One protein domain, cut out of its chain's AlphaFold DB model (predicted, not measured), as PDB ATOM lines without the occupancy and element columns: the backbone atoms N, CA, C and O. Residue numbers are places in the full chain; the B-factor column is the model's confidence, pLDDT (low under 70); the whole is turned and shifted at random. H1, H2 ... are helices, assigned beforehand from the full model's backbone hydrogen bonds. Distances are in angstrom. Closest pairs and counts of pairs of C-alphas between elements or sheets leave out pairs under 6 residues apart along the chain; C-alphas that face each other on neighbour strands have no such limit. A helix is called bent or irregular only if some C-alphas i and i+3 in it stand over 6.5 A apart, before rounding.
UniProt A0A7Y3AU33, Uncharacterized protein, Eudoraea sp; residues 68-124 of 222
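This is residues 68 to 124 of the 222 residues of an uncharacterized protein of Eudoraea sp (UniProt A0A7Y3AU33). Two helices, H1 and H2, lie side by side as a helical hairpin, and the unnamed stretch of residues 68 to 85 runs along one side of it before looping round into H1. The loop at Tyr 83 lies at the opposite end of the long axis from the tight link that joins H1 to H2. The printed part has 57 residues, with two named helices in the order H1, H2 and no named strand; the class is all helix. The whole is compact, with a radius of gyration of the C-alphas of 10.7 A, and elongated, spanning 31 by 18 by 16 A.

The printed part begins at Ala 68, with its C-alpha at (138.513, 125.018, 193.376). Residues 68 to 85 hold no named element. H1, residues 86 to 103, begins with C-alpha 86 at (134.438, 136.760, 174.434) and is 25.5 A long from first to last C-alpha. H2, residues 108 to 124, is 21.8 A long and ends with C-alpha 124 at (121.574, 134.372, 182.961).

H1 and H2 form a helical hairpin. They touch, and their closest C-alphas, those of Ala 96 and Tyr 115, are 5.5 A apart. Their lines stand at a shallow tilt of 25 degrees, and they run opposite ways. H2 has a kink of 44 degrees near residue 115; it is neither bent nor irregular, but only just: C-alphas 113 and 116 are 6.4 A apart. In H1 every O i to N i+4 pair is within hydrogen-bond range, and in H2 10 of 13 are.

The two C-alphas farthest apart, those of Tyr 83 and Gly 105, are 31.9 A apart. The link from H1 to H2 is tight, with 4 residues between them. The printed part has no cut. Its mean pLDDT is 95.2, and no printed residue is under 70.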
ATOM      1  N   ALA A  68     138.318 125.876 192.205       97.50
ATOM      2  CA  ALA A  68     138.513 125.018 193.376       97.50
ATOM      3  C   ALA A  68     139.515 125.699 194.333       97.50
ATOM      4  O   ALA A  68     139.845 126.876 194.159       97.50
ATOM      5  N   ASP A  69     140.019 124.990 195.345       98.12
ATOM      6  CA  ASP A  69     141.057 125.537 196.218       98.12
ATOM      7  C   ASP A  69     142.303 125.938 195.416       98.12
ATOM      8  O   ASP A  69     142.955 125.117 194.774       98.12
ATOM      9  N   ARG A  70     142.643 127.231 195.485       97.44
ATOM     10  CA  ARG A  70     143.819 127.865 194.867       97.44
ATOM     11  C   ARG A  70     143.861 127.804 193.337       97.44
ATOM     12  O   ARG A  70     144.908 128.071 192.753       97.44
ATOM     13  N   VAL A  71     142.737 127.512 192.685       97.44
ATOM     14  CA  VAL A  71     142.621 127.507 191.222       97.44
ATOM     15  C   VAL A  71     141.304 128.133 190.778       97.44
ATOM     16  O   VAL A  71     140.241 127.845 191.319       97.44
ATOM     17  N   VAL A  72     141.371 128.992 189.764       97.56
ATOM     18  CA  VAL A  72     140.204 129.628 189.148       97.56
ATOM     19  C   VAL A  72     140.426 129.754 187.645       97.56
ATOM     20  O   VAL A  72     141.471 130.210 187.187       97.56
ATOM     21  N   LEU A  73     139.438 129.310 186.878       97.12
ATOM     22  CA  LEU A  73     139.377 129.426 185.427       97.12
ATOM     23  C   LEU A  73     138.703 130.746 185.058       97.12
ATOM     24  O   LEU A  73     137.817 131.206 185.776       97.12
ATOM     25  N   ILE A  74     139.082 131.340 183.926       96.19
ATOM     26  CA  ILE A  74     138.549 132.625 183.441       96.19
ATOM     27  C   ILE A  74     138.232 132.569 181.941       96.19
ATOM     28  O   ILE A  74     138.663 131.668 181.216       96.19
ATOM     29  N   GLY A  75     137.470 133.550 181.464       93.75
ATOM     30  CA  GLY A  75     137.020 133.647 180.080       93.75
ATOM     31  C   GLY A  75     136.274 132.403 179.629       93.75
ATOM     32  O   GLY A  75     135.495 131.825 180.386       93.75
ATOM     33  N   ASP A  76     136.543 131.978 178.396       91.31
ATOM     34  CA  ASP A  76     135.831 130.865 177.771       91.31
ATOM     35  C   ASP A  76     135.952 129.553 178.559       91.31
ATOM     36  O   ASP A  76     135.032 128.741 178.509       91.31
ATOM     37  N   SER A  77     137.013 129.365 179.352       92.00
ATOM     38  CA  SER A  77     137.172 128.182 180.216       92.00
ATOM     39  C   SER A  77     136.242 128.156 181.440       92.00
ATOM     40  O   SER A  77     136.079 127.107 182.061       92.00
ATOM     41  N   ALA A  78     135.599 129.281 181.770       93.25
ATOM     42  CA  ALA A  78     134.688 129.412 182.903       93.25
ATOM     43  C   ALA A  78     133.266 129.801 182.486       93.25
ATOM     44  O   ALA A  78     132.340 128.996 182.595       93.25
ATOM     45  N   SER A  79     133.084 131.033 182.012       91.38
ATOM     46  CA  SER A  79     131.811 131.558 181.521       91.38
ATOM     47  C   SER A  79     132.097 132.533 180.384       91.38
ATOM     48  O   SER A  79     132.913 133.447 180.514       91.38
ATOM     49  N   SER A  80     131.435 132.313 179.250       90.06
ATOM     50  CA  SER A  80     131.589 133.115 178.037       90.06
ATOM     51  C   SER A  80     130.295 133.842 177.721       90.06
ATOM     52  O   SER A  80     129.217 133.400 178.112       90.06
ATOM     53  N   LYS A  81     130.374 134.934 176.967       89.62
ATOM     54  CA  LYS A  81     129.187 135.588 176.425       89.62
ATOM     55  C   LYS A  81     128.752 134.868 175.151       89.62
ATOM     56  O   LYS A  81     129.560 134.570 174.274       89.62
ATOM     57  N   LEU A  82     127.459 134.579 175.047       88.38
ATOM     58  CA  LEU A  82     126.888 133.782 173.967       88.38
ATOM     59  C   LEU A  82     127.260 134.362 172.595       88.38
ATOM     60  O   LEU A  82     126.863 135.464 172.261       88.38
ATOM     61  N   TYR A  83     127.971 133.610 171.758       87.62
ATOM     62  CA  TYR A  83     128.305 133.956 170.363       87.62
ATOM     63  C   TYR A  83     129.229 135.161 170.122       87.62
ATOM     64  O   TYR A  83     129.918 135.172 169.099       87.62
ATOM     65  N   LYS A  84     129.227 136.195 170.971       84.38
ATOM     66  CA  LYS A  84     129.941 137.460 170.736       84.38
ATOM     67  C   LYS A  84     130.586 138.004 172.003       84.38
ATOM     68  O   LYS A  84     130.105 137.780 173.104       84.38
ATOM     69  N   ASN A  85     131.628 138.813 171.797       86.50
ATOM     70  CA  ASN A  85     132.331 139.563 172.839       86.50
ATOM     71  C   ASN A  85     132.938 138.670 173.950       86.50
ATOM     72  O   ASN A  85     132.785 138.927 175.145       86.50
ATOM     73  N   GLY A  86     133.669 137.628 173.532       89.25
ATOM     74  CA  GLY A  86     134.438 136.760 174.434       89.25
ATOM     75  C   GLY A  86     135.558 137.496 175.180       89.25
ATOM     76  O   GLY A  86     135.808 137.202 176.343       89.25
ATOM     77  N   ILE A  87     136.158 138.528 174.574       91.81
ATOM     78  CA  ILE A  87     137.148 139.398 175.239       91.81
ATOM     79  C   ILE A  87     136.521 140.098 176.451       91.81
ATOM     80  O   ILE A  87     137.101 140.097 177.534       91.81
ATOM     81  N   GLY A  88     135.313 140.652 176.300       91.56
ATOM     82  CA  GLY A  88     134.584 141.261 177.410       91.56
ATOM     83  C   GLY A  88     134.261 140.257 178.517       91.56
ATOM     84  O   GLY A  88     134.458 140.562 179.691       91.56
ATOM     85  N   ALA A  89     133.829 139.041 178.164       91.88
ATOM     86  CA  ALA A  89     133.580 137.978 179.142       91.88
ATOM     87  C   ALA A  89     134.862 137.553 179.885       91.88
ATOM     88  O   ALA A  89     134.851 137.414 181.111       91.88
ATOM     89  N   ALA A  90     135.982 137.423 179.169       95.44
ATOM     90  CA  ALA A  90     137.295 137.151 179.748       95.44
ATOM     91  C   ALA A  90     137.729 138.248 180.719       95.44
ATOM     92  O   ALA A  90     138.149 137.945 181.829       95.44
ATOM     93  N   TYR A  91     137.541 139.513 180.355       96.25
ATOM     94  CA  TYR A  91     137.831 140.630 181.247       96.25
ATOM     95  C   TYR A  91     136.963 140.609 182.516       96.25
ATOM     96  O   TYR A  91     137.485 140.748 183.621       96.25
ATOM     97  N   ILE A  92     135.647 140.405 182.383       95.56
ATOM     98  CA  ILE A  92     134.710 140.381 183.520       95.56
ATOM     99  C   ILE A  92     135.063 139.258 184.499       95.56
ATOM    100  O   ILE A  92     135.150 139.489 185.705       95.56
ATOM    101  N   THR A  93     135.285 138.050 183.983       96.81
ATOM    102  CA  THR A  93     135.637 136.880 184.800       96.81
ATOM    103  C   THR A  93     137.026 137.023 185.423       96.81
ATOM    104  O   THR A  93     137.172 136.760 186.614       96.81
ATOM    105  N   ALA A  94     138.021 137.525 184.683       98.12
ATOM    106  CA  ALA A  94     139.357 137.800 185.213       98.12
ATOM    107  C   ALA A  94     139.329 138.833 186.341       98.12
ATOM    108  O   ALA A  94     139.932 138.618 187.390       98.12
ATOM    109  N   LYS A  95     138.582 139.928 186.160       98.38
ATOM    110  CA  LYS A  95     138.408 140.951 187.193       98.38
ATOM    111  C   LYS A  95     137.762 140.361 188.446       98.38
ATOM    112  O   LYS A  95     138.261 140.592 189.540       98.38
ATOM    113  N   ALA A  96     136.689 139.584 188.294       97.81
ATOM    114  CA  ALA A  96     136.011 138.952 189.424       97.81
ATOM    115  C   ALA A  96     136.919 137.960 190.170       97.81
ATOM    116  O   ALA A  96     136.955 137.967 191.398       97.81
ATOM    117  N   ALA A  97     137.683 137.147 189.436       98.19
ATOM    118  CA  ALA A  97     138.655 136.223 190.008       98.19
ATOM    119  C   ALA A  97     139.757 136.970 190.777       98.19
ATOM    120  O   ALA A  97     140.011 136.656 191.938       98.19
ATOM    121  N   ALA A  98     140.359 137.999 190.172       98.50
ATOM    122  CA  ALA A  98     141.392 138.812 190.811       98.50
ATOM    123  C   ALA A  98     140.871 139.522 192.069       98.50
ATOM    124  O   ALA A  98     141.536 139.504 193.100       98.50
ATOM    125  N   SER A  99     139.664 140.097 192.020       98.38
ATOM    126  CA  SER A  99     139.040 140.721 193.190       98.38
ATOM    127  C   SER A  99     138.805 139.719 194.322       98.38
ATOM    128  O   SER A  99     139.120 140.035 195.465       98.38
ATOM    129  N   ALA A 100     138.321 138.509 194.018       98.31
ATOM    130  CA  ALA A 100     138.150 137.466 195.028       98.31
ATOM    131  C   ALA A 100     139.493 137.071 195.666       98.31
ATOM    132  O   ALA A 100     139.598 137.027 196.888       98.31
ATOM    133  N   VAL A 101     140.536 136.855 194.858       98.31
ATOM    134  CA  VAL A 101     141.874 136.480 195.347       98.31
ATOM    135  C   VAL A 101     142.486 137.560 196.239       98.31
ATOM    136  O   VAL A 101     143.036 137.234 197.287       98.31
ATOM    137  N   ILE A 102     142.419 138.826 195.819       98.38
ATOM    138  CA  ILE A 102     143.106 139.937 196.495       98.38
ATOM    139  C   ILE A 102     142.400 140.335 197.792       98.38
ATOM    140  O   ILE A 102     143.071 140.606 198.784       98.38
ATOM    141  N   PHE A 103     141.067 140.406 197.783       98.50
ATOM    142  CA  PHE A 103     140.312 141.014 198.882       98.50
ATOM    143  C   PHE A 103     139.620 140.007 199.801       98.50
ATOM    144  O   PHE A 103     139.282 140.367 200.924       98.50
ATOM    145  N   GLU A 104     139.409 138.766 199.357       98.00
ATOM    146  CA  GLU A 104     138.560 137.808 200.080       98.00
ATOM    147  C   GLU A 104     139.318 136.531 200.458       98.00
ATOM    148  O   GLU A 104     139.330 136.140 201.621       98.00
ATOM    149  N   GLY A 105     139.958 135.869 199.490       97.69
ATOM    150  CA  GLY A 105     140.734 134.653 199.713       97.69
ATOM    151  C   GLY A 105     140.789 133.722 198.501       97.69
ATOM    152  O   GLY A 105     140.155 133.944 197.473       97.69
ATOM    153  N   ILE A 106     141.562 132.641 198.637       98.31
ATOM    154  CA  ILE A 106     141.908 131.724 197.533       98.31
ATOM    155  C   ILE A 106     141.317 130.314 197.676       98.31
ATOM    156  O   ILE A 106     141.731 129.408 196.960       98.31
ATOM    157  N   SER A 107     140.402 130.095 198.621       98.44
ATOM    158  CA  SER A 107     139.730 128.791 198.763       98.44
ATOM    159  C   SER A 107     138.500 128.679 197.867       98.44
ATOM    160  O   SER A 107     137.921 129.695 197.465       98.44
ATOM    161  N   GLU A 108     138.045 127.452 197.617       98.06
ATOM    162  CA  GLU A 108     136.836 127.181 196.830       98.06
ATOM    163  C   GLU A 108     135.620 127.964 197.355       98.06
ATOM    164  O   GLU A 108     134.857 128.536 196.577       98.06
ATOM    165  N   ARG A 109     135.483 128.078 198.683       98.19
ATOM    166  CA  ARG A 109     134.394 128.830 199.329       98.19
ATOM    167  C   ARG A 109     134.424 130.326 199.001       98.19
ATOM    168  O   ARG A 109     133.364 130.930 198.837       98.19
ATOM    169  N   HIS A 110     135.609 130.930 198.888       98.38
ATOM    170  CA  HIS A 110     135.734 132.336 198.492       98.38
ATOM    171  C   HIS A 110     135.299 132.515 197.033       98.38
ATOM    172  O   HIS A 110     134.498 133.400 196.725       98.38
ATOM    173  N   PHE A 111     135.733 131.628 196.134       98.31
ATOM    174  CA  PHE A 111     135.301 131.672 194.736       98.31
ATOM    175  C   PHE A 111     133.799 131.417 194.574       98.31
ATOM    176  O   PHE A 111     133.134 132.112 193.803       98.31
ATOM    177  N   GLU A 112     133.223 130.492 195.337       97.31
ATOM    178  CA  GLU A 112     131.781 130.266 195.338       97.31
ATOM    179  C   GLU A 112     130.995 131.513 195.767       97.31
ATOM    180  O   GLU A 112     129.959 131.824 195.173       97.31
ATOM    181  N   LYS A 113     131.486 132.253 196.764       98.12
ATOM    182  CA  LYS A 113     130.796 133.436 197.283       98.12
ATOM    183  C   LYS A 113     130.969 134.676 196.401       98.12
ATOM    184  O   LYS A 113     130.009 135.425 196.246       98.12
ATOM    185  N   TYR A 114     132.147 134.890 195.812       98.00
ATOM    186  CA  TYR A 114     132.492 136.169 195.166       98.00
ATOM    187  C   TYR A 114     132.707 136.085 193.649       98.00
ATOM    188  O   TYR A 114     132.424 137.047 192.937       98.00
ATOM    189  N   TYR A 115     133.136 134.935 193.123       97.69
ATOM    190  CA  TYR A 115     133.378 134.736 191.688       97.69
ATOM    191  C   TYR A 115     132.179 134.098 190.967       97.69
ATOM    192  O   TYR A 115     131.707 134.606 189.941       97.69
ATOM    193  N   LYS A 116     131.624 133.014 191.528       96.25
ATOM    194  CA  LYS A 116     130.483 132.273 190.960       96.25
ATOM    195  C   LYS A 116     129.272 133.163 190.650       96.25
ATOM    196  O   LYS A 116     128.674 132.950 189.593       96.25
ATOM    197  N   PRO A 117     128.871 134.147 191.485       96.50
ATOM    198  CA  PRO A 117     127.708 134.981 191.175       96.50
ATOM    199  C   PRO A 117     127.882 135.814 189.902       96.50
ATOM    200  O   PRO A 117     126.918 135.964 189.154       96.50
ATOM    201  N   ILE A 118     129.100 136.291 189.621       96.38
ATOM    202  CA  ILE A 118     129.406 137.068 188.413       96.38
ATOM    203  C   ILE A 118     129.297 136.187 187.166       96.38
ATOM    204  O   ILE A 118     128.631 136.564 186.202       96.38
ATOM    205  N   CYS A 119     129.863 134.976 187.209       95.19
ATOM    206  CA  CYS A 119     129.699 133.994 186.131       95.19
ATOM    207  C   CYS A 119     128.222 133.651 185.908       95.19
ATOM    208  O   CYS A 119     127.724 133.696 184.787       95.19
ATOM    209  N   ARG A 120     127.477 133.393 186.991       93.88
ATOM    210  CA  ARG A 120     126.040 133.098 186.910       93.88
ATOM    211  C   ARG A 120     125.239 134.249 186.312       93.88
ATOM    212  O   ARG A 120     124.222 133.985 185.676       93.88
ATOM    213  N   ASP A 121     125.631 135.501 186.533       94.44
ATOM    214  CA  ASP A 121     124.934 136.630 185.919       94.44
ATOM    215  C   ASP A 121     125.168 136.706 184.405       94.44
ATOM    216  O   ASP A 121     124.197 136.869 183.660       94.44
ATOM    217  N   LEU A 122     126.407 136.483 183.951       93.19
ATOM    218  CA  LEU A 122     126.724 136.339 182.524       93.19
ATOM    219  C   LEU A 122     125.891 135.222 181.884       93.19
ATOM    220  O   LEU A 122     125.277 135.414 180.834       93.19
ATOM    221  N   ASP A 123     125.785 134.073 182.547       91.75
ATOM    222  CA  ASP A 123     125.017 132.940 182.032       91.75
ATOM    223  C   ASP A 123     123.503 133.180 182.012       91.75
ATOM    224  O   ASP A 123     122.807 132.746 181.087       91.75
ATOM    225  N   LYS A 124     122.970 133.916 182.991       93.50
ATOM    226  CA  LYS A 124     121.574 134.372 182.961       93.50
ATOM    227  C   LYS A 124     121.328 135.352 181.809       93.50
ATOM    228  O   LYS A 124     120.273 135.284 181.180       93.50
TER     229      LYS A 124